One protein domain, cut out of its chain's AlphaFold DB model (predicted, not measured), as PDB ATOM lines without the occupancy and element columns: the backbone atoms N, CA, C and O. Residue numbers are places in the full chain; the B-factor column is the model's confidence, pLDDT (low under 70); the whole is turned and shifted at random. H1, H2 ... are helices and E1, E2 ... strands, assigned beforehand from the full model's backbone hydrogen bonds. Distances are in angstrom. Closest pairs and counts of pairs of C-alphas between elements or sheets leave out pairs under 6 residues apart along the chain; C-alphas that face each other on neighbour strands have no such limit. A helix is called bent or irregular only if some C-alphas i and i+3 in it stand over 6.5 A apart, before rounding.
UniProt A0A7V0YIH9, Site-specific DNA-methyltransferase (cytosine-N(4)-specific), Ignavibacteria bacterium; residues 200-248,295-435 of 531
ATOM      1  N   LYS A 200     210.304 210.188 186.614       80.25
ATOM      2  CA  LYS A 200     210.319 211.615 186.962       80.25
ATOM      3  C   LYS A 200     209.242 212.426 186.239       80.25
ATOM      4  O   LYS A 200     208.850 213.486 186.732       80.25
ATOM      5  N   GLU A 201     208.738 211.947 185.101       81.69
ATOM      6  CA  GLU A 201     207.671 212.620 184.356       81.69
ATOM      7  C   GLU A 201     206.347 212.633 185.121       81.69
ATOM      8  O   GLU A 201     205.545 213.538 184.908       81.69
ATOM      9  N   PHE A 202     206.125 211.697 186.051       84.81
ATOM     10  CA  PHE A 202     204.844 211.587 186.761       84.81
ATOM     11  C   PHE A 202     204.616 212.650 187.823       84.81
ATOM     12  O   PHE A 202     203.514 212.752 188.359       84.81
ATOM     13  N   ILE A 203     205.621 213.456 188.149       85.81
ATOM     14  CA  ILE A 203     205.447 214.513 189.138       85.81
ATOM     15  C   ILE A 203     204.482 215.568 188.592       85.81
ATOM     16  O   ILE A 203     204.628 216.041 187.467       85.81
ATOM     17  N   GLY A 204     203.476 215.909 189.398       84.19
ATOM     18  CA  GLY A 204     202.343 216.750 189.010       84.19
ATOM     19  C   GLY A 204     201.161 215.986 188.404       84.19
ATOM     20  O   GLY A 204     200.106 216.588 188.205       84.19
ATOM     21  N   TYR A 205     201.273 214.677 188.140       86.12
ATOM     22  CA  TYR A 205     200.122 213.891 187.684       86.12
ATOM     23  C   TYR A 205     199.072 213.816 188.789       86.12
ATOM     24  O   TYR A 205     199.398 213.622 189.965       86.12
ATOM     25  N   SER A 206     197.804 213.934 188.396       88.88
ATOM     26  CA  SER A 206     196.686 213.784 189.319       88.88
ATOM     27  C   SER A 206     196.567 212.334 189.783       88.88
ATOM     28  O   SER A 206     196.844 211.385 189.044       88.88
ATOM     29  N   VAL A 207     196.160 212.164 191.037       89.25
ATOM     30  CA  VAL A 207     195.969 210.862 191.672       89.25
ATOM     31  C   VAL A 207     194.563 210.785 192.234       89.25
ATOM     32  O   VAL A 207     194.113 211.708 192.910       89.25
ATOM     33  N   GLU A 208     193.877 209.671 191.997       90.31
ATOM     34  CA  GLU A 208     192.552 209.410 192.551       90.31
ATOM     35  C   GLU A 208     192.556 208.160 193.437       90.31
ATOM     36  O   GLU A 208     192.930 207.063 193.015       90.31
ATOM     37  N   ASN A 209     192.063 208.294 194.665       88.38
ATOM     38  CA  ASN A 209     191.841 207.180 195.572       88.38
ATOM     39  C   ASN A 209     190.338 206.903 195.709       88.38
ATOM     40  O   ASN A 209     189.591 207.639 196.359       88.38
ATOM     41  N   SER A 210     189.905 205.810 195.080       81.00
ATOM     42  CA  SER A 210     188.526 205.303 195.156       81.00
ATOM     43  C   SER A 210     188.323 204.236 196.238       81.00
ATOM     44  O   SER A 210     187.197 203.793 196.442       81.00
ATOM     45  N   LEU A 211     189.390 203.825 196.934       80.50
ATOM     46  CA  LEU A 211     189.317 202.883 198.053       80.50
ATOM     47  C   LEU A 211     188.926 203.575 199.368       80.50
ATOM     48  O   LEU A 211     188.530 202.886 200.303       80.50
ATOM     49  N   SER A 212     188.998 204.910 199.438       70.56
ATOM     50  CA  SER A 212     188.690 205.662 200.657       70.56
ATOM     51  C   SER A 212     187.182 205.754 200.953       70.56
ATOM     52  O   SER A 212     186.342 205.867 200.057       70.56
ATOM     53  N   LYS A 213     186.851 205.743 202.249       61.22
ATOM     54  CA  LYS A 213     185.509 205.514 202.815       61.22
ATOM     55  C   LYS A 213     184.432 206.553 202.441       61.22
ATOM     56  O   LYS A 213     183.261 206.194 202.457       61.22
ATOM     57  N   ASN A 214     184.780 207.809 202.110       52.97
ATOM     58  CA  ASN A 214     183.797 208.915 202.139       52.97
ATOM     59  C   ASN A 214     183.793 209.921 200.974       52.97
ATOM     60  O   ASN A 214     182.981 210.845 201.004       52.97
ATOM     61  N   LYS A 215     184.642 209.767 199.955       58.50
ATOM     62  CA  LYS A 215     184.583 210.468 198.656       58.50
ATOM     63  C   LYS A 215     185.751 209.981 197.808       58.50
ATOM     64  O   LYS A 215     186.724 209.447 198.328       58.50
ATOM     65  N   LYS A 216     185.668 210.192 196.498       68.25
ATOM     66  CA  LYS A 216     186.834 210.081 195.623       68.25
ATOM     67  C   LYS A 216     187.858 211.122 196.093       68.25
ATOM     68  O   LYS A 216     187.640 212.311 195.873       68.25
ATOM     69  N   LEU A 217     188.890 210.691 196.817       85.19
ATOM     70  CA  LEU A 217     189.956 211.583 197.268       85.19
ATOM     71  C   LEU A 217     190.877 211.829 196.077       85.19
ATOM     72  O   LEU A 217     191.271 210.886 195.390       85.19
ATOM     73  N   THR A 218     191.177 213.091 195.810       89.31
ATOM     74  CA  THR A 218     192.051 213.502 194.712       89.31
ATOM     75  C   THR A 218     193.269 214.217 195.268       89.31
ATOM     76  O   THR A 218     193.180 214.898 196.291       89.31
ATOM     77  N   GLY A 219     194.397 214.062 194.595       91.00
ATOM     78  CA  GLY A 219     195.656 214.715 194.924       91.00
ATOM     79  C   GLY A 219     196.565 214.755 193.707       91.00
ATOM     80  O   GLY A 219     196.111 214.535 192.580       91.00
ATOM     81  N   TYR A 220     197.848 215.003 193.929       90.31
ATOM     82  CA  TYR A 220     198.867 214.953 192.884       90.31
ATOM     83  C   TYR A 220     200.172 214.354 193.412       90.31
ATOM     84  O   TYR A 220     200.445 214.378 194.615       90.31
ATOM     85  N   ILE A 221     200.982 213.807 192.507       90.31
ATOM     86  CA  ILE A 221     202.324 213.317 192.843       90.31
ATOM     87  C   ILE A 221     203.228 214.522 193.094       90.31
ATOM     88  O   ILE A 221     203.471 215.315 192.186       90.31
ATOM     89  N   LYS A 222     203.730 214.651 194.321       89.19
ATOM     90  CA  LYS A 222     204.594 215.750 194.764       89.19
ATOM     91  C   LYS A 222     206.071 215.445 194.534       89.19
ATOM     92  O   LYS A 222     206.817 216.310 194.089       89.19
ATOM     93  N   SER A 223     206.501 214.228 194.847       88.12
ATOM     94  CA  SER A 223     207.896 213.809 194.714       88.12
ATOM     95  C   SER A 223     207.995 212.293 194.533       88.12
ATOM     96  O   SER A 223     207.035 211.560 194.796       88.12
ATOM     97  N   ILE A 224     209.146 211.825 194.048       89.50
ATOM     98  CA  ILE A 224     209.408 210.399 193.825       89.50
ATOM     99  C   ILE A 224     210.612 209.967 194.641       89.50
ATOM    100  O   ILE A 224     211.633 210.654 194.706       89.50
ATOM    101  N   HIS A 225     210.465 208.797 195.244       89.25
ATOM    102  CA  HIS A 225     211.406 208.188 196.161       89.25
ATOM    103  C   HIS A 225     211.725 206.777 195.710       89.25
ATOM    104  O   HIS A 225     210.982 206.170 194.938       89.25
ATOM    105  N   LYS A 226     212.811 206.246 196.245       87.25
ATOM    106  CA  LYS A 226     213.237 204.868 196.055       87.25
ATOM    107  C   LYS A 226     213.571 204.269 197.415       87.25
ATOM    108  O   LYS A 226     214.105 204.970 198.270       87.25
ATOM    109  N   ASP A 227     213.277 202.990 197.614       83.12
ATOM    110  CA  ASP A 227     213.756 202.260 198.788       83.12
ATOM    111  C   ASP A 227     215.075 201.509 198.530       83.12
ATOM    112  O   ASP A 227     215.613 201.483 197.421       83.12
ATOM    113  N   SER A 228     215.594 200.843 199.564       79.94
ATOM    114  CA  SER A 228     216.820 200.037 199.476       79.94
ATOM    115  C   SER A 228     216.735 198.842 198.517       79.94
ATOM    116  O   SER A 228     217.755 198.214 198.255       79.94
ATOM    117  N   SER A 229     215.536 198.488 198.042       77.00
ATOM    118  CA  SER A 229     215.303 197.420 197.064       77.00
ATOM    119  C   SER A 229     215.153 197.943 195.632       77.00
ATOM    120  O   SER A 229     214.776 197.177 194.749       77.00
ATOM    121  N   GLU A 230     215.447 199.229 195.396       80.44
ATOM    122  CA  GLU A 230     215.237 199.922 194.117       80.44
ATOM    123  C   GLU A 230     213.751 200.101 193.741       80.44
ATOM    124  O   GLU A 230     213.431 200.461 192.608       80.44
ATOM    125  N   ALA A 231     212.816 199.884 194.674       82.94
ATOM    126  CA  ALA A 231     211.392 200.061 194.415       82.94
ATOM    127  C   ALA A 231     210.999 201.541 194.508       82.94
ATOM    128  O   ALA A 231     211.326 202.220 195.482       82.94
ATOM    129  N   PHE A 232     210.253 202.036 193.517       87.69
ATOM    130  CA  PHE A 232     209.847 203.439 193.452       87.69
ATOM    131  C   PHE A 232     208.544 203.725 194.199       87.69
ATOM    132  O   PHE A 232     207.568 202.980 194.098       87.69
ATOM    133  N   PHE A 233     208.496 204.864 194.885       89.50
ATOM    134  CA  PHE A 233     207.340 205.351 195.630       89.50
ATOM    135  C   PHE A 233     207.015 206.794 195.248       89.50
ATOM    136  O   PHE A 233     207.908 207.628 195.128       89.50
ATOM    137  N   ALA A 234     205.730 207.103 195.106       91.00
ATOM    138  CA  ALA A 234     205.239 208.467 194.969       91.00
ATOM    139  C   ALA A 234     204.846 209.012 196.345       91.00
ATOM    140  O   ALA A 234     204.017 208.403 197.025       91.00
ATOM    141  N   GLU A 235     205.377 210.177 196.719       93.12
ATOM    142  CA  GLU A 235     204.743 211.022 197.733       93.12
ATOM    143  C   GLU A 235     203.558 211.728 197.069       93.12
ATOM    144  O   GLU A 235     203.726 212.489 196.114       93.12
ATOM    145  N   ILE A 236     202.356 211.470 197.567       91.81
ATOM    146  CA  ILE A 236     201.120 212.071 197.076       91.81
ATOM    147  C   ILE A 236     200.703 213.127 198.078       91.81
ATOM    148  O   ILE A 236     200.569 212.818 199.260       91.81
ATOM    149  N   PHE A 237     200.467 214.345 197.600       92.25
ATOM    150  CA  PHE A 237     199.820 215.385 198.386       92.25
ATOM    151  C   PHE A 237     198.328 215.394 198.055       92.25
ATOM    152  O   PHE A 237     197.936 215.564 196.897       92.25
ATOM    153  N   TRP A 238     197.496 215.159 199.062       91.25
ATOM    154  CA  TRP A 238     196.049 215.060 198.921       91.25
ATOM    155  C   TRP A 238     195.376 216.411 199.150       91.25
ATOM    156  O   TRP A 238     195.846 217.254 199.914       91.25
ATOM    157  N   ASN A 239     194.214 216.607 198.526       88.81
ATOM    158  CA  ASN A 239     193.453 217.854 198.652       88.81
ATOM    159  C   ASN A 239     192.874 218.092 200.060       88.81
ATOM    160  O   ASN A 239     192.349 219.170 200.323       88.81
ATOM    161  N   ASP A 240     192.937 217.103 200.953       87.00
ATOM    162  CA  ASP A 240     192.579 217.244 202.370       87.00
ATOM    163  C   ASP A 240     193.746 217.763 203.236       87.00
ATOM    164  O   ASP A 240     193.583 217.929 204.443       87.00
ATOM    165  N   GLY A 241     194.905 218.040 202.624       86.69
ATOM    166  CA  GLY A 241     196.105 218.559 203.280       86.69
ATOM    167  C   GLY A 241     197.070 217.485 203.791       86.69
ATOM    168  O   GLY A 241     198.137 217.836 204.291       86.69
ATOM    169  N   ASN A 242     196.733 216.198 203.663       89.69
ATOM    170  CA  ASN A 242     197.593 215.099 204.095       89.69
ATOM    171  C   ASN A 242     198.538 214.631 202.977       89.69
ATOM    172  O   ASN A 242     198.258 214.803 201.790       89.69
ATOM    173  N   SER A 243     199.625 213.954 203.356       90.31
ATOM    174  CA  SER A 243     200.503 213.243 202.418       90.31
ATOM    175  C   SER A 243     200.487 211.737 202.666       90.31
ATOM    176  O   SER A 243     200.386 211.289 203.808       90.31
ATOM    177  N   SER A 244     200.657 210.940 201.611       90.69
ATOM    178  CA  SER A 244     200.904 209.498 201.729       90.69
ATOM    179  C   SER A 244     201.945 209.009 200.728       90.69
ATOM    180  O   SER A 244     202.183 209.649 199.708       90.69
ATOM    181  N   PHE A 245     202.530 207.842 200.999       90.44
ATOM    182  CA  PHE A 245     203.481 207.184 200.101       90.44
ATOM    183  C   PHE A 245     202.883 205.909 199.517       90.44
ATOM    184  O   PHE A 245     202.587 204.960 200.257       90.44
ATOM    185  N   GLU A 246     202.774 205.868 198.193       90.38
ATOM    186  CA  GLU A 246     202.261 204.720 197.444       90.38
ATOM    187  C   GLU A 246     203.327 204.164 196.504       90.38
ATOM    188  O   GLU A 246     204.066 204.915 195.869       90.38
ATOM    189  N   LEU A 247     203.402 202.835 196.415       89.00
ATOM    190  CA  LEU A 247     204.302 202.155 195.487       89.00
ATOM    191  C   LEU A 247     203.905 202.507 194.047       89.00
ATOM    192  O   LEU A 247     202.724 202.453 193.706       89.00
ATOM    193  N   ILE A 248     204.874 202.806 193.190       84.44
ATOM    194  CA  ILE A 248     204.655 202.946 191.749       84.44
ATOM    195  C   ILE A 248     204.990 201.599 191.115       84.44
ATOM    196  O   ILE A 248     206.139 201.160 191.155       84.44
ATOM    197  N   ASN A 295     210.592 198.317 201.916       57.25
ATOM    198  CA  ASN A 295     210.737 198.922 203.235       57.25
ATOM    199  C   ASN A 295     210.521 200.436 203.153       57.25
ATOM    200  O   ASN A 295     211.447 201.193 202.871       57.25
ATOM    201  N   LYS A 296     209.300 200.894 203.468       62.69
ATOM    202  CA  LYS A 296     208.951 202.329 203.496       62.69
ATOM    203  C   LYS A 296     209.790 203.159 204.485       62.69
ATOM    204  O   LYS A 296     209.753 204.381 204.418       62.69
ATOM    205  N   LEU A 297     210.514 202.532 205.418       55.81
ATOM    206  CA  LEU A 297     211.249 203.232 206.481       55.81
ATOM    207  C   LEU A 297     212.590 203.832 206.019       55.81
ATOM    208  O   LEU A 297     213.178 204.613 206.762       55.81
ATOM    209  N   LYS A 298     213.079 203.488 204.818       66.00
ATOM    210  CA  LYS A 298     214.299 204.060 204.221       66.00
ATOM    211  C   LYS A 298     214.035 204.456 202.772       66.00
ATOM    212  O   LYS A 298     214.388 203.721 201.855       66.00
ATOM    213  N   LEU A 299     213.364 205.589 202.595       75.88
ATOM    214  CA  LEU A 299     213.106 206.186 201.289       75.88
ATOM    215  C   LEU A 299     214.138 207.282 201.011       75.88
ATOM    216  O   LEU A 299     214.272 208.223 201.791       75.88
ATOM    217  N   GLU A 300     214.858 207.150 199.904       75.75
ATOM    218  CA  GLU A 300     215.755 208.173 199.375       75.75
ATOM    219  C   GLU A 300     215.021 208.992 198.311       75.75
ATOM    220  O   GLU A 300     214.369 208.439 197.418       75.75
ATOM    221  N   VAL A 301     215.125 210.321 198.402       79.00
ATOM    222  CA  VAL A 301     214.510 211.238 197.435       79.00
ATOM    223  C   VAL A 301     215.231 211.093 196.097       79.00
ATOM    224  O   VAL A 301     216.412 211.410 195.983       79.00
ATOM    225  N   VAL A 302     214.510 210.652 195.069       75.81
ATOM    226  CA  VAL A 302     215.039 210.557 193.700       75.81
ATOM    227  C   VAL A 302     214.916 211.907 192.999       75.81
ATOM    228  O   VAL A 302     215.812 212.318 192.262       75.81
ATOM    229  N   HIS A 303     213.791 212.597 193.207       69.25
ATOM    230  CA  HIS A 303     213.544 213.911 192.628       69.25
ATOM    231  C   HIS A 303     212.471 214.679 193.408       69.25
ATOM    232  O   HIS A 303     211.382 214.155 193.660       69.25
ATOM    233  N   GLN A 304     212.764 215.938 193.739       70.00
ATOM    234  CA  GLN A 304     211.839 216.866 194.385       70.00
ATOM    235  C   GLN A 304     211.901 218.225 193.668       70.00
ATOM    236  O   GLN A 304     212.843 218.984 193.897       70.00
ATOM    237  N   PRO A 305     210.943 218.526 192.776       70.56
ATOM    238  CA  PRO A 305     210.904 219.795 192.066       70.56
ATOM    239  C   PRO A 305     210.397 220.933 192.958       70.56
ATOM    240  O   PRO A 305     209.815 220.718 194.026       70.56
ATOM    241  N   SER A 306     210.623 222.163 192.509       71.62
ATOM    242  CA  SER A 306     210.098 223.370 193.145       71.62
ATOM    243  C   SER A 306     208.566 223.448 193.042       71.62
ATOM    244  O   SER A 306     207.956 222.912 192.117       71.62
ATOM    245  N   LEU A 307     207.924 224.167 193.973       68.00
ATOM    246  CA  LEU A 307     206.469 224.406 193.953       68.00
ATOM    247  C   LEU A 307     205.992 225.021 192.624       68.00
ATOM    248  O   LEU A 307     204.935 224.652 192.122       68.00
ATOM    249  N   PHE A 308     206.799 225.902 192.027       63.97
ATOM    250  CA  PHE A 308     206.494 226.554 190.754       63.97
ATOM    251  C   PHE A 308     206.455 225.561 189.578       63.97
ATOM    252  O   PHE A 308     205.516 225.576 188.785       63.97
ATOM    253  N   GLU A 309     207.422 224.641 189.501       63.59
ATOM    254  CA  GLU A 309     207.461 223.593 188.466       63.59
ATOM    255  C   GLU A 309     206.270 222.626 188.574       63.59
ATOM    256  O   GLU A 309     205.761 222.142 187.560       63.59
ATOM    257  N   ILE A 310     205.801 222.354 189.797       64.81
ATOM    258  CA  ILE A 310     204.609 221.531 190.035       64.81
ATOM    259  C   ILE A 310     203.362 222.250 189.501       64.81
ATOM    260  O   ILE A 310     202.568 221.646 188.776       64.81
ATOM    261  N   GLU A 311     203.197 223.539 189.810       64.62
ATOM    262  CA  GLU A 311     202.050 224.332 189.355       64.62
ATOM    263  C   GLU A 311     201.989 224.484 187.824       64.62
ATOM    264  O   GLU A 311     200.894 224.448 187.254       64.62
ATOM    265  N   GLU A 312     203.129 224.622 187.138       62.31
ATOM    266  CA  GLU A 312     203.170 224.655 185.668       62.31
ATOM    267  C   GLU A 312     202.781 223.310 185.042       62.31
ATOM    268  O   GLU A 312     201.949 223.277 184.129       62.31
ATOM    269  N   LYS A 313     203.315 222.191 185.552       64.12
ATOM    270  CA  LYS A 313     202.990 220.848 185.037       64.12
ATOM    271  C   LYS A 313     201.513 220.496 185.210       64.12
ATOM    272  O   LYS A 313     200.906 219.936 184.298       64.12
ATOM    273  N   VAL A 314     200.904 220.879 186.336       60.38
ATOM    274  CA  VAL A 314     199.464 220.680 186.573       60.38
ATOM    275  C   VAL A 314     198.616 221.432 185.534       60.38
ATOM    276  O   VAL A 314     197.592 220.913 185.091       60.38
ATOM    277  N   LYS A 315     199.048 222.622 185.087       56.19
ATOM    278  CA  LYS A 315     198.336 223.430 184.076       56.19
ATOM    279  C   LYS A 315     198.494 222.906 182.641       56.19
ATOM    280  O   LYS A 315     197.593 223.120 181.829       56.19
ATOM    281  N   GLN A 316     199.603 222.234 182.316       54.81
ATOM    282  CA  GLN A 316     199.883 221.720 180.964       54.81
ATOM    283  C   GLN A 316     199.054 220.483 180.576       54.81
ATOM    284  O   GLN A 316     198.853 220.239 179.389       54.81
ATOM    285  N   ASN A 317     198.494 219.744 181.538       54.75
ATOM    286  CA  ASN A 317     197.725 218.513 181.291       54.75
ATOM    287  C   ASN A 317     196.300 218.723 180.717       54.75
ATOM    288  O   ASN A 317     195.472 217.811 180.751       54.75
ATOM    289  N   ASN A 318     195.984 219.901 180.170       51.69
ATOM    290  CA  ASN A 318     194.669 220.193 179.594       51.69
ATOM    291  C   ASN A 318     194.512 219.579 178.188       51.69
ATOM    292  O   ASN A 318     195.249 219.903 177.257       51.69
ATOM    293  N   TYR A 319     193.521 218.697 178.024       53.94
ATOM    294  CA  TYR A 319     193.225 218.007 176.764       53.94
ATOM    295  C   TYR A 319     192.783 218.965 175.648       53.94
ATOM    296  O   TYR A 319     191.868 219.767 175.830       53.94
ATOM    297  N   ASN A 320     193.372 218.808 174.458       49.25
ATOM    298  CA  ASN A 320     193.090 219.635 173.282       49.25
ATOM    299  C   ASN A 320     192.804 218.786 172.023       49.25
ATOM    300  O   ASN A 320     193.343 219.035 170.947       49.25
ATOM    301  N   GLY A 321     192.022 217.709 172.165       56.81
ATOM    302  CA  GLY A 321     191.706 216.793 171.062       56.81
ATOM    303  C   GLY A 321     190.289 216.932 170.491       56.81
ATOM    304  O   GLY A 321     189.486 217.764 170.903       56.81
ATOM    305  N   LYS A 322     189.978 216.083 169.503       46.09
ATOM    306  CA  LYS A 322     188.778 216.160 168.643       46.09
ATOM    307  C   LYS A 322     187.435 216.064 169.389       46.09
ATOM    308  O   LYS A 322     186.413 216.486 168.849       46.09
ATOM    309  N   PHE A 323     187.407 215.490 170.592       52.09
ATOM    310  CA  PHE A 323     186.173 215.274 171.348       52.09
ATOM    311  C   PHE A 323     185.938 216.408 172.351       52.09
ATOM    312  O   PHE A 323     186.747 216.635 173.241       52.09
ATOM    313  N   LYS A 324     184.809 217.115 172.254       54.84
ATOM    314  CA  LYS A 324     184.444 218.115 173.269       54.84
ATOM    315  C   LYS A 324     184.001 217.415 174.559       54.84
ATOM    316  O   LYS A 324     183.251 216.437 174.514       54.84
ATOM    317  N   VAL A 325     184.440 217.932 175.706       53.41
ATOM    318  CA  VAL A 325     183.976 217.494 177.029       53.41
ATOM    319  C   VAL A 325     182.517 217.945 177.184       53.41
ATOM    320  O   VAL A 325     182.266 219.122 177.418       53.41
ATOM    321  N   SER A 326     181.546 217.041 177.017       54.44
ATOM    322  CA  SER A 326     180.140 217.295 177.372       54.44
ATOM    323  C   SER A 326     179.625 216.231 178.353       54.44
ATOM    324  O   SER A 326     180.054 215.070 178.283       54.44
ATOM    325  N   PRO A 327     178.708 216.584 179.277       53.38
ATOM    326  CA  PRO A 327     178.096 215.634 180.210       53.38
ATOM    327  C   PRO A 327     177.363 214.468 179.523       53.38
ATOM    328  O   PRO A 327     177.167 213.425 180.151       53.38
ATOM    329  N   GLU A 328     176.984 214.619 178.247       52.12
ATOM    330  CA  GLU A 328     176.250 213.608 177.474       52.12
ATOM    331  C   GLU A 328     177.132 212.436 176.995       52.12
ATOM    332  O   GLU A 328     176.619 211.359 176.698       52.12
ATOM    333  N   ASN A 329     178.464 212.570 176.997       49.22
ATOM    334  CA  ASN A 329     179.394 211.548 176.484       49.22
ATOM    335  C   ASN A 329     179.747 210.423 177.480       49.22
ATOM    336  O   ASN A 329     180.719 209.683 177.294       49.22
ATOM    337  N   ARG A 330     178.937 210.216 178.528       49.38
ATOM    338  CA  ARG A 330     179.128 209.132 179.519       49.38
ATOM    339  C   ARG A 330     179.068 207.715 178.918       49.38
ATOM    340  O   ARG A 330     179.518 206.775 179.570       49.38
ATOM    341  N   GLY A 331     178.566 207.567 177.689       45.59
ATOM    342  CA  GLY A 331     178.537 206.310 176.929       45.59
ATOM    343  C   GLY A 331     179.828 205.962 176.172       45.59
ATOM    344  O   GLY A 331     179.907 204.888 175.581       45.59
ATOM    345  N   ALA A 332     180.847 206.827 176.175       52.31
ATOM    346  CA  ALA A 332     182.091 206.560 175.460       52.31
ATOM    347  C   ALA A 332     182.886 205.401 176.107       52.31
ATOM    348  O   ALA A 332     182.884 205.217 177.338       52.31
ATOM    349  N   SER A 333     183.576 204.608 175.275       56.00
ATOM    350  CA  SER A 333     184.420 203.496 175.735       56.00
ATOM    351  C   SER A 333     185.430 203.982 176.791       56.00
ATOM    352  O   SER A 333     185.796 205.160 176.793       56.00
ATOM    353  N   PRO A 334     185.911 203.121 177.707       53.88
ATOM    354  CA  PRO A 334     186.924 203.518 178.686       53.88
ATOM    355  C   PRO A 334     188.140 204.207 178.049       53.88
ATOM    356  O   PRO A 334     188.659 205.157 178.624       53.88
ATOM    357  N   GLY A 335     188.541 203.790 176.841       58.28
ATOM    358  CA  GLY A 335     189.592 204.448 176.061       58.28
ATOM    359  C   GLY A 335     189.223 205.870 175.628       58.28
ATOM    360  O   GLY A 335     190.006 206.782 175.842       58.28
ATOM    361  N   ALA A 336     188.007 206.090 175.123       57.53
ATOM    362  CA  ALA A 336     187.537 207.422 174.735       57.53
ATOM    363  C   ALA A 336     187.388 208.380 175.933       57.53
ATOM    364  O   ALA A 336     187.707 209.561 175.823       57.53
ATOM    365  N   ARG A 337     186.973 207.873 177.105       58.84
ATOM    366  CA  ARG A 337     187.003 208.648 178.359       58.84
ATOM    367  C   ARG A 337     188.434 208.998 178.768       58.84
ATOM    368  O   ARG A 337     188.697 210.143 179.105       58.84
ATOM    369  N   LYS A 338     189.363 208.044 178.692       61.59
ATOM    370  CA  LYS A 338     190.784 208.279 179.000       61.59
ATOM    371  C   LYS A 338     191.436 209.283 178.047       61.59
ATOM    372  O   LYS A 338     192.228 210.096 178.495       61.59
ATOM    373  N   SER A 339     191.047 209.298 176.773       58.62
ATOM    374  CA  SER A 339     191.495 210.333 175.839       58.62
ATOM    375  C   SER A 339     191.020 211.732 176.239       58.62
ATOM    376  O   SER A 339     191.757 212.669 175.998       58.62
ATOM    377  N   LEU A 340     189.840 211.886 176.855       58.31
ATOM    378  CA  LEU A 340     189.275 213.187 177.251       58.31
ATOM    379  C   LEU A 340     189.884 213.777 178.533       58.31
ATOM    380  O   LEU A 340     190.013 214.992 178.634       58.31
ATOM    381  N   PHE A 341     190.199 212.938 179.525       60.09
ATOM    382  CA  PHE A 341     190.633 213.386 180.861       60.09
ATOM    383  C   PHE A 341     192.158 213.431 181.043       60.09
ATOM    384  O   PHE A 341     192.623 213.784 182.122       60.09
ATOM    385  N   GLY A 342     192.922 213.077 180.005       69.56
ATOM    386  CA  GLY A 342     194.369 212.914 180.109       69.56
ATOM    387  C   GLY A 342     194.763 211.685 180.932       69.56
ATOM    388  O   GLY A 342     193.927 210.870 181.335       69.56
ATOM    389  N   GLU A 343     196.064 211.535 181.152       79.62
ATOM    390  CA  GLU A 343     196.601 210.468 181.988       79.62
ATOM    391  C   GLU A 343     196.600 210.874 183.463       79.62
ATOM    392  O   GLU A 343     196.934 212.001 183.818       79.62
ATOM    393  N   TYR A 344     196.242 209.939 184.333       84.44
ATOM    394  CA  TYR A 344     196.212 210.139 185.781       84.44
ATOM    395  C   TYR A 344     196.502 208.820 186.489       84.44
ATOM    396  O   TYR A 344     196.382 207.750 185.891       84.44
ATOM    397  N   PHE A 345     196.865 208.859 187.764       87.38
ATOM    398  CA  PHE A 345     197.029 207.652 188.566       87.38
ATOM    399  C   PHE A 345     195.783 207.351 189.382       87.38
ATOM    400  O   PHE A 345     195.080 208.242 189.851       87.38
ATOM    401  N   VAL A 346     195.534 206.065 189.603       88.19
ATOM    402  CA  VAL A 346     194.562 205.616 190.599       88.19
ATOM    403  C   VAL A 346     195.226 204.701 191.605       88.19
ATOM    404  O   VAL A 346     196.053 203.863 191.237       88.19
ATOM    405  N   VAL A 347     194.828 204.834 192.866       89.69
ATOM    406  CA  VAL A 347     195.216 203.888 193.913       89.69
ATOM    407  C   VAL A 347     194.415 202.603 193.714       89.69
ATOM    408  O   VAL A 347     193.180 202.618 193.733       89.69
ATOM    409  N   GLN A 348     195.109 201.484 193.510       89.69
ATOM    410  CA  GLN A 348     194.504 200.152 193.441       89.69
ATOM    411  C   GLN A 348     195.175 199.204 194.424       89.69
ATOM    412  O   GLN A 348     196.320 199.407 194.818       89.69
ATOM    413  N   ARG A 349     194.466 198.135 194.797       90.75
ATOM    414  CA  ARG A 349     195.075 197.026 195.537       90.75
ATOM    415  C   ARG A 349     196.147 196.371 194.677       90.75
ATOM    416  O   ARG A 349     195.874 196.048 193.524       90.75
ATOM    417  N   ARG A 350     197.312 196.134 195.273       90.00
ATOM    418  CA  ARG A 350     198.497 195.588 194.605       90.00
ATOM    419  C   ARG A 350     198.270 194.174 194.072       90.00
ATOM    420  O   ARG A 350     198.838 193.808 193.047       90.00
ATOM    421  N   TYR A 351     197.441 193.389 194.758       91.50
ATOM    422  CA  TYR A 351     197.221 191.977 194.462       91.50
ATOM    423  C   TYR A 351     195.809 191.694 193.943       91.50
ATOM    424  O   TYR A 351     194.830 192.355 194.309       91.50
ATOM    425  N   LYS A 352     195.686 190.652 193.116       91.00
ATOM    426  CA  LYS A 352     194.395 190.030 192.808       91.00
ATOM    427  C   LYS A 352     193.944 189.219 194.028       91.00
ATOM    428  O   LYS A 352     194.677 188.360 194.505       91.00
ATOM    429  N   ILE A 353     192.745 189.508 194.531       91.81
ATOM    430  CA  ILE A 353     192.198 188.920 195.763       91.81
ATOM    431  C   ILE A 353     190.983 188.067 195.423       91.81
ATOM    432  O   ILE A 353     190.126 188.487 194.640       91.81
ATOM    433  N   TYR A 354     190.883 186.895 196.046       91.31
ATOM    434  CA  TYR A 354     189.772 185.969 195.836       91.31
ATOM    435  C   TYR A 354     188.637 186.271 196.811       91.31
ATOM    436  O   TYR A 354     188.707 185.955 197.998       91.31
ATOM    437  N   GLN A 355     187.581 186.906 196.303       90.44
ATOM    438  CA  GLN A 355     186.479 187.422 197.117       90.44
ATOM    439  C   GLN A 355     185.786 186.319 197.936       90.44
ATOM    440  O   GLN A 355     185.535 186.529 199.121       90.44
ATOM    441  N   ASN A 356     185.565 185.135 197.351       89.75
ATOM    442  CA  ASN A 356     184.943 183.999 198.041       89.75
ATOM    443  C   ASN A 356     185.746 183.549 199.270       89.75
ATOM    444  O   ASN A 356     185.166 183.343 200.335       89.75
ATOM    445  N   LEU A 357     187.074 183.462 199.139       92.31
ATOM    446  CA  LEU A 357     187.968 183.095 200.237       92.31
ATOM    447  C   LEU A 357     187.893 184.118 201.378       92.31
ATOM    448  O   LEU A 357     187.776 183.743 202.544       92.31
ATOM    449  N   ILE A 358     187.911 185.410 201.046       94.69
ATOM    450  CA  ILE A 358     187.810 186.471 202.055       94.69
ATOM    451  C   ILE A 358     186.437 186.458 202.733       94.69
ATOM    452  O   ILE A 358     186.358 186.603 203.953       94.69
ATOM    453  N   ALA A 359     185.360 186.227 201.981       93.44
ATOM    454  CA  ALA A 359     184.024 186.101 202.549       93.44
ATOM    455  C   ALA A 359     183.930 184.927 203.536       93.44
ATOM    456  O   ALA A 359     183.346 185.083 204.608       93.44
ATOM    457  N   ASP A 360     184.521 183.772 203.217       93.25
ATOM    458  CA  ASP A 360     184.570 182.619 204.125       93.25
ATOM    459  C   ASP A 360     185.395 182.885 205.379       93.25
ATOM    460  O   ASP A 360     184.934 182.603 206.488       93.25
ATOM    461  N   TYR A 361     186.564 183.503 205.220       95.50
ATOM    462  CA  TYR A 361     187.418 183.895 206.335       95.50
ATOM    463  C   TYR A 361     186.693 184.844 207.298       95.50
ATOM    464  O   TYR A 361     186.631 184.604 208.506       95.50
ATOM    465  N   LEU A 362     186.057 185.891 206.764       95.56
ATOM    466  CA  LEU A 362     185.295 186.844 207.567       95.56
ATOM    467  C   LEU A 362     184.079 186.187 208.234       95.56
ATOM    468  O   LEU A 362     183.806 186.457 209.403       95.56
ATOM    469  N   ARG A 363     183.353 185.299 207.538       95.12
ATOM    470  CA  ARG A 363     182.224 184.549 208.122       95.12
ATOM    471  C   ARG A 363     182.664 183.673 209.288       95.12
ATOM    472  O   ARG A 363     181.979 183.676 210.310       95.12
ATOM    473  N   TYR A 364     183.780 182.959 209.149       95.56
ATOM    474  CA  TYR A 364     184.335 182.115 210.205       95.56
ATOM    475  C   TYR A 364     184.584 182.926 211.481       95.56
ATOM    476  O   TYR A 364     184.035 182.606 212.538       95.56
ATOM    477  N   TRP A 365     185.312 184.041 211.377       96.44
ATOM    478  CA  TRP A 365     185.622 184.886 212.532       96.44
ATOM    479  C   TRP A 365     184.406 185.625 213.089       96.44
ATOM    480  O   TRP A 365     184.250 185.714 214.305       96.44
ATOM    481  N   LYS A 366     183.482 186.072 212.232       95.81
ATOM    482  CA  LYS A 366     182.194 186.641 212.659       95.81
ATOM    483  C   LYS A 366     181.389 185.649 213.497       95.81
ATOM    484  O   LYS A 366     180.843 186.019 214.534       95.81
ATOM    485  N   ASN A 367     181.319 184.393 213.060       95.19
ATOM    486  CA  ASN A 367     180.611 183.340 213.782       95.19
ATOM    487  C   ASN A 367     181.323 182.980 215.090       95.19
ATOM    488  O   ASN A 367     180.661 182.870 216.116       95.19
ATOM    489  N   LYS A 368     182.659 182.897 215.086       95.50
ATOM    490  CA  LYS A 368     183.468 182.668 216.294       95.50
ATOM    491  C   LYS A 368     183.312 183.785 217.331       95.50
ATOM    492  O   LYS A 368     183.286 183.509 218.524       95.50
ATOM    493  N   LYS A 369     183.182 185.037 216.883       95.56
ATOM    494  CA  LYS A 369     182.909 186.200 217.741       95.56
ATOM    495  C   LYS A 369     181.460 186.242 218.243       95.56
ATOM    496  O   LYS A 369     181.192 186.909 219.235       95.56
ATOM    497  N   GLY A 370     180.536 185.556 217.565       95.19
ATOM    498  CA  GLY A 370     179.113 185.542 217.908       95.19
ATOM    499  C   GLY A 370     178.356 186.816 217.519       95.19
ATOM    500  O   GLY A 370     177.312 187.087 218.098       95.19
ATOM    501  N   ILE A 371     178.861 187.598 216.556       93.38
ATOM    502  CA  ILE A 371     178.246 188.870 216.143       93.38
ATOM    503  C   ILE A 371     177.380 188.715 214.881       93.38
ATOM    504  O   ILE A 371     177.696 187.968 213.941       93.38
ATOM    505  N   THR A 372     176.262 189.432 214.833       91.81
ATOM    506  CA  THR A 372     175.391 189.520 213.656       91.81
ATOM    507  C   THR A 372     175.865 190.604 212.682       91.81
ATOM    508  O   THR A 372     176.589 191.528 213.041       91.81
ATOM    509  N   ILE A 373     175.431 190.524 211.417       89.38
ATOM    510  CA  ILE A 373     175.758 191.558 210.415       89.38
ATOM    511  C   ILE A 373     175.153 192.914 210.812       89.38
ATOM    512  O   ILE A 373     175.809 193.937 210.664       89.38
ATOM    513  N   LYS A 374     173.939 192.923 211.382       88.44
ATOM    514  CA  LYS A 374     173.266 194.154 211.827       88.44
ATOM    515  C   LYS A 374     174.034 194.868 212.942       88.44
ATOM    516  O   LYS A 374     174.147 196.089 212.930       88.44
ATOM    517  N   GLU A 375     174.566 194.113 213.902       90.19
ATOM    518  CA  GLU A 375     175.418 194.671 214.959       90.19
ATOM    519  C   GLU A 375     176.725 195.214 214.384       90.19
ATOM    520  O   GLU A 375     177.154 196.302 214.759       90.19
ATOM    521  N   LEU A 376     177.322 194.500 213.427       90.31
ATOM    522  CA  LEU A 376     178.545 194.935 212.762       90.31
ATOM    523  C   LEU A 376     178.350 196.243 211.979       90.31
ATOM    524  O   LEU A 376     179.166 197.152 212.113       90.31
ATOM    525  N   ASP A 377     177.259 196.371 211.217       88.19
ATOM    526  CA  ASP A 377     176.897 197.614 210.521       88.19
ATOM    527  C   ASP A 377     176.734 198.780 211.511       88.19
ATOM    528  O   ASP A 377     177.254 199.872 211.272       88.19
ATOM    529  N   LYS A 378     176.099 198.534 212.668       88.25
ATOM    530  CA  LYS A 378     175.943 199.536 213.734       88.25
ATOM    531  C   LYS A 378     177.289 199.989 214.309       88.25
ATOM    532  O   LYS A 378     177.472 201.186 214.510       88.25
ATOM    533  N   ILE A 379     178.223 199.066 214.552       88.25
ATOM    534  CA  ILE A 379     179.569 199.388 215.064       88.25
ATOM    535  C   ILE A 379     180.378 200.173 214.023       88.25
ATOM    536  O   ILE A 379     181.077 201.123 214.365       88.25
ATOM    537  N   LEU A 380     180.277 199.799 212.746       85.50
ATOM    538  CA  LEU A 380     181.031 200.432 211.661       85.50
ATOM    539  C   LEU A 380     180.441 201.768 211.181       85.50
ATOM    540  O   LEU A 380     181.111 202.485 210.426       85.50
ATOM    541  N   GLY A 381     179.212 202.086 211.601       83.75
ATOM    542  CA  GLY A 381     178.470 203.274 211.182       83.75
ATOM    543  C   GLY A 381     177.931 203.183 209.751       83.75
ATOM    544  O   GLY A 381     177.805 204.209 209.083       83.75
ATOM    545  N   TYR A 382     177.649 201.976 209.256       78.06
ATOM    546  CA  TYR A 382     177.171 201.740 207.894       78.06
ATOM    547  C   TYR A 382     175.672 201.458 207.822       78.06
ATOM    548  O   TYR A 382     175.075 200.904 208.741       78.06
ATOM    549  N   LYS A 383     175.065 201.817 206.684       67.62
ATOM    550  CA  LYS A 383     173.682 201.472 206.345       67.62
ATOM    551  C   LYS A 383     173.699 200.327 205.326       67.62
ATOM    552  O   LYS A 383     173.759 200.575 204.127       67.62
ATOM    553  N   ASP A 384     173.717 199.094 205.835       66.81
ATOM    554  CA  ASP A 384     173.655 197.818 205.093       66.81
ATOM    555  C   ASP A 384     174.884 197.450 204.220       66.81
ATOM    556  O   ASP A 384     174.837 196.502 203.424       66.81
ATOM    557  N   THR A 385     176.014 198.147 204.385       70.44
ATOM    558  CA  THR A 385     177.234 197.956 203.575       70.44
ATOM    559  C   THR A 385     178.022 196.706 203.963       70.44
ATOM    560  O   THR A 385     178.504 195.993 203.079       70.44
ATOM    561  N   ALA A 386     178.149 196.402 205.263       77.81
ATOM    562  CA  ALA A 386     179.005 195.308 205.722       77.81
ATOM    563  C   ALA A 386     178.513 193.961 205.191       77.81
ATOM    564  O   ALA A 386     179.318 193.073 204.913       77.81
ATOM    565  N   SER A 387     177.201 193.830 204.967       83.12
ATOM    566  CA  SER A 387     176.575 192.618 204.441       83.12
ATOM    567  C   SER A 387     177.196 192.115 203.134       83.12
ATOM    568  O   SER A 387     177.216 190.904 202.921       83.12
ATOM    569  N   HIS A 388     177.731 193.001 202.284       86.81
ATOM    570  CA  HIS A 388     178.346 192.644 201.002       86.81
ATOM    571  C   HIS A 388     179.679 191.903 201.155       86.81
ATOM    572  O   HIS A 388     180.005 191.051 200.332       86.81
ATOM    573  N   TRP A 389     180.439 192.159 202.218       90.56
ATOM    574  CA  TRP A 389     181.740 191.512 202.429       90.56
ATOM    575  C   TRP A 389     181.627 190.040 202.819       90.56
ATOM    576  O   TRP A 389     182.578 189.278 202.677       90.56
ATOM    577  N   PHE A 390     180.445 189.631 203.277       90.56
ATOM    578  CA  PHE A 390     180.150 188.267 203.699       90.56
ATOM    579  C   PHE A 390     179.338 187.499 202.657       90.56
ATOM    580  O   PHE A 390     178.730 186.494 203.015       90.56
ATOM    581  N   ARG A 391     179.253 187.930 201.393       87.06
ATOM    582  CA  ARG A 391     178.550 187.173 200.334       87.06
ATOM    583  C   ARG A 391     179.541 186.491 199.395       87.06
ATOM    584  O   ARG A 391     180.680 186.918 199.329       87.06
ATOM    585  N   LYS A 392     179.115 185.432 198.699       83.44
ATOM    586  CA  LYS A 392     179.915 184.739 197.661       83.44
ATOM    587  C   LYS A 392     179.284 184.829 196.270       83.44
ATOM    588  O   LYS A 392     179.750 184.208 195.322       83.44
ATOM    589  N   ASP A 393     178.148 185.510 196.160       75.06
ATOM    590  CA  ASP A 393     177.432 185.627 194.906       75.06
ATOM    591  C   ASP A 393     178.064 186.719 194.040       75.06
ATOM    592  O   ASP A 393     178.343 187.837 194.479       75.06
ATOM    593  N   THR A 394     178.247 186.411 192.760       63.34
ATOM    594  CA  THR A 394     178.545 187.407 191.732       63.34
ATOM    595  C   THR A 394     177.228 188.082 191.350       63.34
ATOM    596  O   THR A 394     176.595 187.736 190.354       63.34
ATOM    597  N   GLY A 395     176.725 188.962 192.214       50.84
ATOM    598  CA  GLY A 395     175.402 189.556 192.036       50.84
ATOM    599  C   GLY A 395     175.270 190.353 190.732       50.84
ATOM    600  O   GLY A 395     176.215 190.980 190.254       50.84
ATOM    601  N   HIS A 396     174.062 190.359 190.168       45.97
ATOM    602  CA  HIS A 396     173.705 191.201 189.026       45.97
ATOM    603  C   HIS A 396     173.624 192.665 189.490       45.97
ATOM    604  O   HIS A 396     172.897 192.948 190.441       45.97
ATOM    605  N   TRP A 397     174.375 193.570 188.849       44.31
ATOM    606  CA  TRP A 397     174.346 195.025 189.075       44.31
ATOM    607  C   TRP A 397     174.277 195.451 190.558       44.31
ATOM    608  O   TRP A 397     173.219 195.784 191.086       44.31
ATOM    609  N   GLY A 398     175.428 195.459 191.242       47.56
ATOM    610  CA  GLY A 398     175.573 196.057 192.581       47.56
ATOM    611  C   GLY A 398     175.094 195.205 193.765       47.56
ATOM    612  O   GLY A 398     175.155 195.666 194.899       47.56
ATOM    613  N   LYS A 399     174.646 193.962 193.537       55.91
ATOM    614  CA  LYS A 399     174.151 193.061 194.601       55.91
ATOM    615  C   LYS A 399     175.131 191.971 195.057       55.91
ATOM    616  O   LYS A 399     174.791 191.232 195.975       55.91
ATOM    617  N   GLY A 400     176.312 191.890 194.444       71.50
ATOM    618  CA  GLY A 400     177.297 190.839 194.711       71.50
ATOM    619  C   GLY A 400     178.201 191.086 195.913       71.50
ATOM    620  O   GLY A 400     178.168 192.155 196.534       71.50
ATOM    621  N   GLY A 401     179.020 190.078 196.207       82.69
ATOM    622  CA  GLY A 401     180.087 190.158 197.194       82.69
ATOM    623  C   GLY A 401     181.138 191.218 196.846       82.69
ATOM    624  O   GLY A 401     181.443 191.453 195.676       82.69
ATOM    625  N   SER A 402     181.703 191.874 197.861       87.62
ATOM    626  CA  SER A 402     182.779 192.863 197.700       87.62
ATOM    627  C   SER A 402     183.912 192.630 198.702       87.62
ATOM    628  O   SER A 402     183.785 191.827 199.624       87.62
ATOM    629  N   ILE A 403     185.047 193.301 198.497       90.56
ATOM    630  CA  ILE A 403     186.216 193.218 199.386       90.56
ATOM    631  C   ILE A 403     186.277 194.509 200.224       90.56
ATOM    632  O   ILE A 403     186.257 195.588 199.616       90.56
ATOM    633  N   PRO A 404     186.382 194.428 201.569       91.31
ATOM    634  CA  PRO A 404     186.508 195.599 202.447       91.31
ATOM    635  C   PRO A 404     187.666 196.511 202.037       91.31
ATOM    636  O   PRO A 404     188.706 196.008 201.601       91.31
ATOM    637  N   SER A 405     187.516 197.836 202.170       89.69
ATOM    638  CA  SER A 405     188.643 198.765 201.974       89.69
ATOM    639  C   SER A 405     189.783 198.451 202.956       89.69
ATOM    640  O   SER A 405     189.540 197.783 203.963       89.69
ATOM    641  N   PRO A 406     191.019 198.917 202.705       90.94
ATOM    642  CA  PRO A 406     192.111 198.736 203.656       90.94
ATOM    643  C   PRO A 406     191.776 199.199 205.083       90.94
ATOM    644  O   PRO A 406     192.065 198.495 206.046       90.94
ATOM    645  N   GLU A 407     191.100 200.339 205.235       89.25
ATOM    646  CA  GLU A 407     190.705 200.869 206.544       89.25
ATOM    647  C   GLU A 407     189.612 200.020 207.196       89.25
ATOM    648  O   GLU A 407     189.646 199.768 208.402       89.25
ATOM    649  N   ASP A 408     188.628 199.571 206.415       90.81
ATOM    650  CA  ASP A 408     187.570 198.707 206.930       90.81
ATOM    651  C   ASP A 408     188.081 197.307 207.273       90.81
ATOM    652  O   ASP A 408     187.575 196.702 208.213       90.81
ATOM    653  N   TRP A 409     189.109 196.808 206.582       94.56
ATOM    654  CA  TRP A 409     189.768 195.551 206.928       94.56
ATOM    655  C   TRP A 409     190.331 195.584 208.353       94.56
ATOM    656  O   TRP A 409     190.041 194.685 209.141       94.56
ATOM    657  N   TYR A 410     191.058 196.642 208.724       94.81
ATOM    658  CA  TYR A 410     191.600 196.775 210.081       94.81
ATOM    659  C   TYR A 410     190.511 197.003 211.135       94.81
ATOM    660  O   TYR A 410     190.579 196.407 212.207       94.81
ATOM    661  N   LYS A 411     189.443 197.749 210.820       93.25
ATOM    662  CA  LYS A 411     188.278 197.858 211.722       93.25
ATOM    663  C   LYS A 411     187.620 196.502 211.956       93.25
ATOM    664  O   LYS A 411     187.310 196.146 213.089       93.25
ATOM    665  N   LEU A 412     187.422 195.720 210.895       94.31
ATOM    666  CA  LEU A 412     186.911 194.356 211.013       94.31
ATOM    667  C   LEU A 412     187.851 193.490 211.849       94.31
ATOM    668  O   LEU A 412     187.367 192.705 212.660       94.31
ATOM    669  N   LYS A 413     189.168 193.649 211.688       96.12
ATOM    670  CA  LYS A 413     190.170 192.926 212.471       96.12
ATOM    671  C   LYS A 413     190.054 193.224 213.958       96.12
ATOM    672  O   LYS A 413     190.034 192.288 214.747       96.12
ATOM    673  N   GLU A 414     189.911 194.488 214.340       95.56
ATOM    674  CA  GLU A 414     189.710 194.890 215.737       95.56
ATOM    675  C   GLU A 414     188.400 194.327 216.312       95.56
ATOM    676  O   GLU A 414     188.379 193.771 217.410       95.56
ATOM    677  N   ILE A 415     187.302 194.410 215.553       94.69
ATOM    678  CA  ILE A 415     185.973 193.968 216.008       94.69
ATOM    679  C   ILE A 415     185.904 192.437 216.130       94.69
ATOM    680  O   ILE A 415     185.429 191.897 217.134       94.69
ATOM    681  N   LEU A 416     186.354 191.726 215.093       95.75
ATOM    682  CA  LEU A 416     186.249 190.270 214.975       95.75
ATOM    683  C   LEU A 416     187.439 189.527 215.600       95.75
ATOM    684  O   LEU A 416     187.322 188.332 215.866       95.75
ATOM    685  N   ASN A 417     188.540 190.231 215.880       95.75
ATOM    686  CA  ASN A 417     189.775 189.723 216.477       95.75
ATOM    687  C   ASN A 417     190.397 188.547 215.699       95.75
ATOM    688  O   ASN A 417     190.668 187.487 216.266       95.75
ATOM    689  N   PHE A 418     190.573 188.727 214.387       96.38
ATOM    690  CA  PHE A 418     191.180 187.727 213.504       96.38
ATOM    691  C   PHE A 418     192.683 187.956 213.280       96.38
ATOM    692  O   PHE A 418     193.214 189.032 213.565       96.38
ATOM    693  N   ASP A 419     193.381 186.929 212.783       95.00
ATOM    694  CA  ASP A 419     194.839 186.944 212.600       95.00
ATOM    695  C   ASP A 419     195.309 187.872 211.452       95.00
ATOM    696  O   ASP A 419     194.512 188.477 210.740       95.00
ATOM    697  N   ASN A 420     196.621 188.036 211.273       95.38
ATOM    698  CA  ASN A 420     197.205 188.925 210.259       95.38
ATOM    699  C   ASN A 420     197.426 188.276 208.877       95.38
ATOM    700  O   ASN A 420     198.059 188.891 208.015       95.38
ATOM    701  N   ARG A 421     196.925 187.055 208.640       94.69
ATOM    702  CA  ARG A 421     197.229 186.234 207.450       94.69
ATOM    703  C   ARG A 421     196.968 186.944 206.127       94.69
ATOM    704  O   ARG A 421     197.718 186.752 205.174       94.69
ATOM    705  N   TYR A 422     195.907 187.748 206.061       96.94
ATOM    706  CA  TYR A 422     195.479 188.423 204.832       96.94
ATOM    707  C   TYR A 422     195.682 189.938 204.836       96.94
ATOM    708  O   TYR A 422     195.341 190.572 203.839       96.94
ATOM    709  N   ASP A 423     196.274 190.512 205.889       95.81
ATOM    710  CA  ASP A 423     196.451 191.965 206.021       95.81
ATOM    711  C   ASP A 423     197.157 192.541 204.796       95.81
ATOM    712  O   ASP A 423     196.559 193.271 204.011       95.81
ATOM    713  N   ARG A 424     198.397 192.111 204.544       94.25
ATOM    714  CA  ARG A 424     199.179 192.583 203.393       94.25
ATOM    715  C   ARG A 424     198.472 192.327 202.059       94.25
ATOM    716  O   ARG A 424     198.479 193.190 201.187       94.25
ATOM    717  N   TRP A 425     197.829 191.170 201.902       94.88
ATOM    718  CA  TRP A 425     197.175 190.794 200.646       94.88
ATOM    719  C   TRP A 425     195.988 191.705 200.309       94.88
ATOM    720  O   TRP A 425     195.759 192.012 199.140       94.88
ATOM    721  N   ILE A 426     195.256 192.163 201.329       94.12
ATOM    722  CA  ILE A 426     194.056 192.992 201.179       94.12
ATOM    723  C   ILE A 426     194.373 194.484 201.189       94.12
ATOM    724  O   ILE A 426     193.698 195.250 200.490       94.12
ATOM    725  N   THR A 427     195.364 194.896 201.980       93.00
ATOM    726  CA  THR A 427     195.597 196.308 202.292       93.00
ATOM    727  C   THR A 427     196.738 196.936 201.508       93.00
ATOM    728  O   THR A 427     196.767 198.157 201.415       93.00
ATOM    729  N   GLU A 428     197.679 196.163 200.952       91.38
ATOM    730  CA  GLU A 428     198.735 196.754 200.123       91.38
ATOM    731  C   GLU A 428     198.161 197.333 198.827       91.38
ATOM    732  O   GLU A 428     197.440 196.673 198.068       91.38
ATOM    733  N   THR A 429     198.533 198.578 198.562       90.50
ATOM    734  CA  THR A 429     198.118 199.359 197.402       90.50
ATOM    735  C   THR A 429     199.318 199.811 196.581       90.50
ATOM    736  O   THR A 429     200.467 199.765 197.022       90.50
ATOM    737  N   HIS A 430     199.039 200.204 195.345       90.25
ATOM    738  CA  HIS A 430     199.996 200.845 194.458       90.25
ATOM    739  C   HIS A 430     199.290 201.855 193.547       90.25
ATOM    740  O   HIS A 430     198.056 201.889 193.449       90.25
ATOM    741  N   LEU A 431     200.078 202.668 192.857       89.56
ATOM    742  CA  LEU A 431     199.609 203.546 191.803       89.56
ATOM    743  C   LEU A 431     199.585 202.815 190.463       89.56
ATOM    744  O   LEU A 431     200.574 202.218 190.041       89.56
ATOM    745  N   VAL A 432     198.447 202.913 189.775       86.50
ATOM    746  CA  VAL A 432     198.261 202.405 188.411       86.50
ATOM    747  C   VAL A 432     197.968 203.572 187.481       86.50
ATOM    748  O   VAL A 432     196.930 204.228 187.624       86.50
ATOM    749  N   LEU A 433     198.848 203.802 186.503       83.19
ATOM    750  CA  LEU A 433     198.636 204.822 185.476       83.19
ATOM    751  C   LEU A 433     197.417 204.460 184.614       83.19
ATOM    752  O   LEU A 433     197.373 203.418 183.957       83.19
ATOM    753  N   GLN A 434     196.427 205.344 184.582       79.94
ATOM    754  CA  GLN A 434     195.273 205.271 183.697       79.94
ATOM    755  C   GLN A 434     195.590 205.956 182.372       79.94
ATOM    756  O   GLN A 434     195.389 207.151 182.205       79.94
ATOM    757  N   THR A 435     196.030 205.160 181.404       71.44
ATOM    758  CA  THR A 435     196.291 205.607 180.030       71.44
ATOM    759  C   THR A 435     195.750 204.591 179.011       71.44
ATOM    760  O   THR A 435     195.235 203.527 179.390       71.44
TER     761      THR A 435
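What this domain is: This is residues 200 to 248 and 295 to 435 of the 531 residues of the protein "Site-specific DNA-methyltransferase (cytosine-N(4)-specific)" of Ignavibacteria bacterium (UniProt A0A7V0YIH9). Two lobes stand next to each other: a small closed barrel of six strands, E1, E2, E3, E4, E7 and E6 round the ring, and a cluster of helices, H4 to H8. The chain leaves the barrel after E6 and comes back through H8 into E7; E5 pairs onto E2 outside the ring, and between E5 and E6 the chain makes a loose loop, with H1 on the barrel, H2 well away from it and H3 leading back into E6. You have 190 residues, with eight named helices and seven named strands in the order E1 E2 E3 E4 E5 H1 H2 H3 E6 H4 H5 H6 H7 H8 E7. The class is mixed, helices and strands, and so are the barrel's strand directions, parallel and antiparallel. The whole is only just loose, close to compact, with a radius of gyration of the C-alphas of 19.7 A and spans of 56 by 47 by 27 A.

Where its parts are: Find C-alpha 206 at (196.686, 213.784, 189.319), where E1, residues 206 to 209, begins. Next come E2, 217 to 227, 25.6 A long and bending by 71 degrees at residue 223, E3, 232 to 238, 18.9 A, and E4, 243 to 248. After the cut look for E5, 299 to 303, H1, 307 to 316, H2, 327 to 331, H3, 334 to 341, and E6, 344 to 349, 16.4 A. H4, 355 to 369, 21.0 A, starts at (186.479, 187.422, 197.117); then come H5, 373 to 380, H6, 386 to 390, H7, 406 to 416, 15.3 A, H8, 423 to 427, and E7, 429 to 434, ending at (195.273, 205.271, 183.697).

How they stand to each other: E1 to E4 form a meander, each strand the antiparallel neighbour of the one before: look at N 207 and O 219, 2.8 A, N 222 and O 235, 2.8 A, and N 236 and O 244, 2.8 A. The ring closes through parallel E4 and E7, N 431 and O 247, 2.8 A, antiparallel E7 and E6, N 434 and O 344, 2.7 A, and parallel E6 and E1, N 345 and O 206, 2.8 A. E5 is antiparallel to E2, N 300 and O 226, 2.8 A. H1 is on the barrel; H3 and H8 only just are, each with 5 pairs of C-alphas within 10 A. H2 is not on it; H2 and H3 are close but not clearly touching, C-alphas 330 and 337 being closest at 8.0 A. H6 touches H4, closest C-alphas 390 and 359, 4.6 A, and H5, closest 386 and 377, 5.7 A. H7 touches H8, closest C-alphas 406 and 427, 4.5 A, and only just touches H4, with 3 pairs within 8 A, closest 416 and 366, 5.9 A. Every O i to N i+4 pair is within hydrogen-bond range in H1, H3, H4, H5, H7 and H8; in H2 it is 0 of 1, with 0 of 2 O i to N i+3 pairs, and in H6 0 of 1, with 2 of 2. H2 is irregular, C-alphas 328 and 331 being 7.7 A apart.

The domain as a whole: The two C-alphas farthest apart, Lys 322 and Gly 370, are 58.8 A apart. Residues 249 to 294 are not printed, and C-alphas 248 and 295 are 13.6 A apart across the cut. Of the links printed whole, H6 to H7 is long. The printed part has a mean pLDDT of 79.5, with 53 residues under 70, among them 307 to 342.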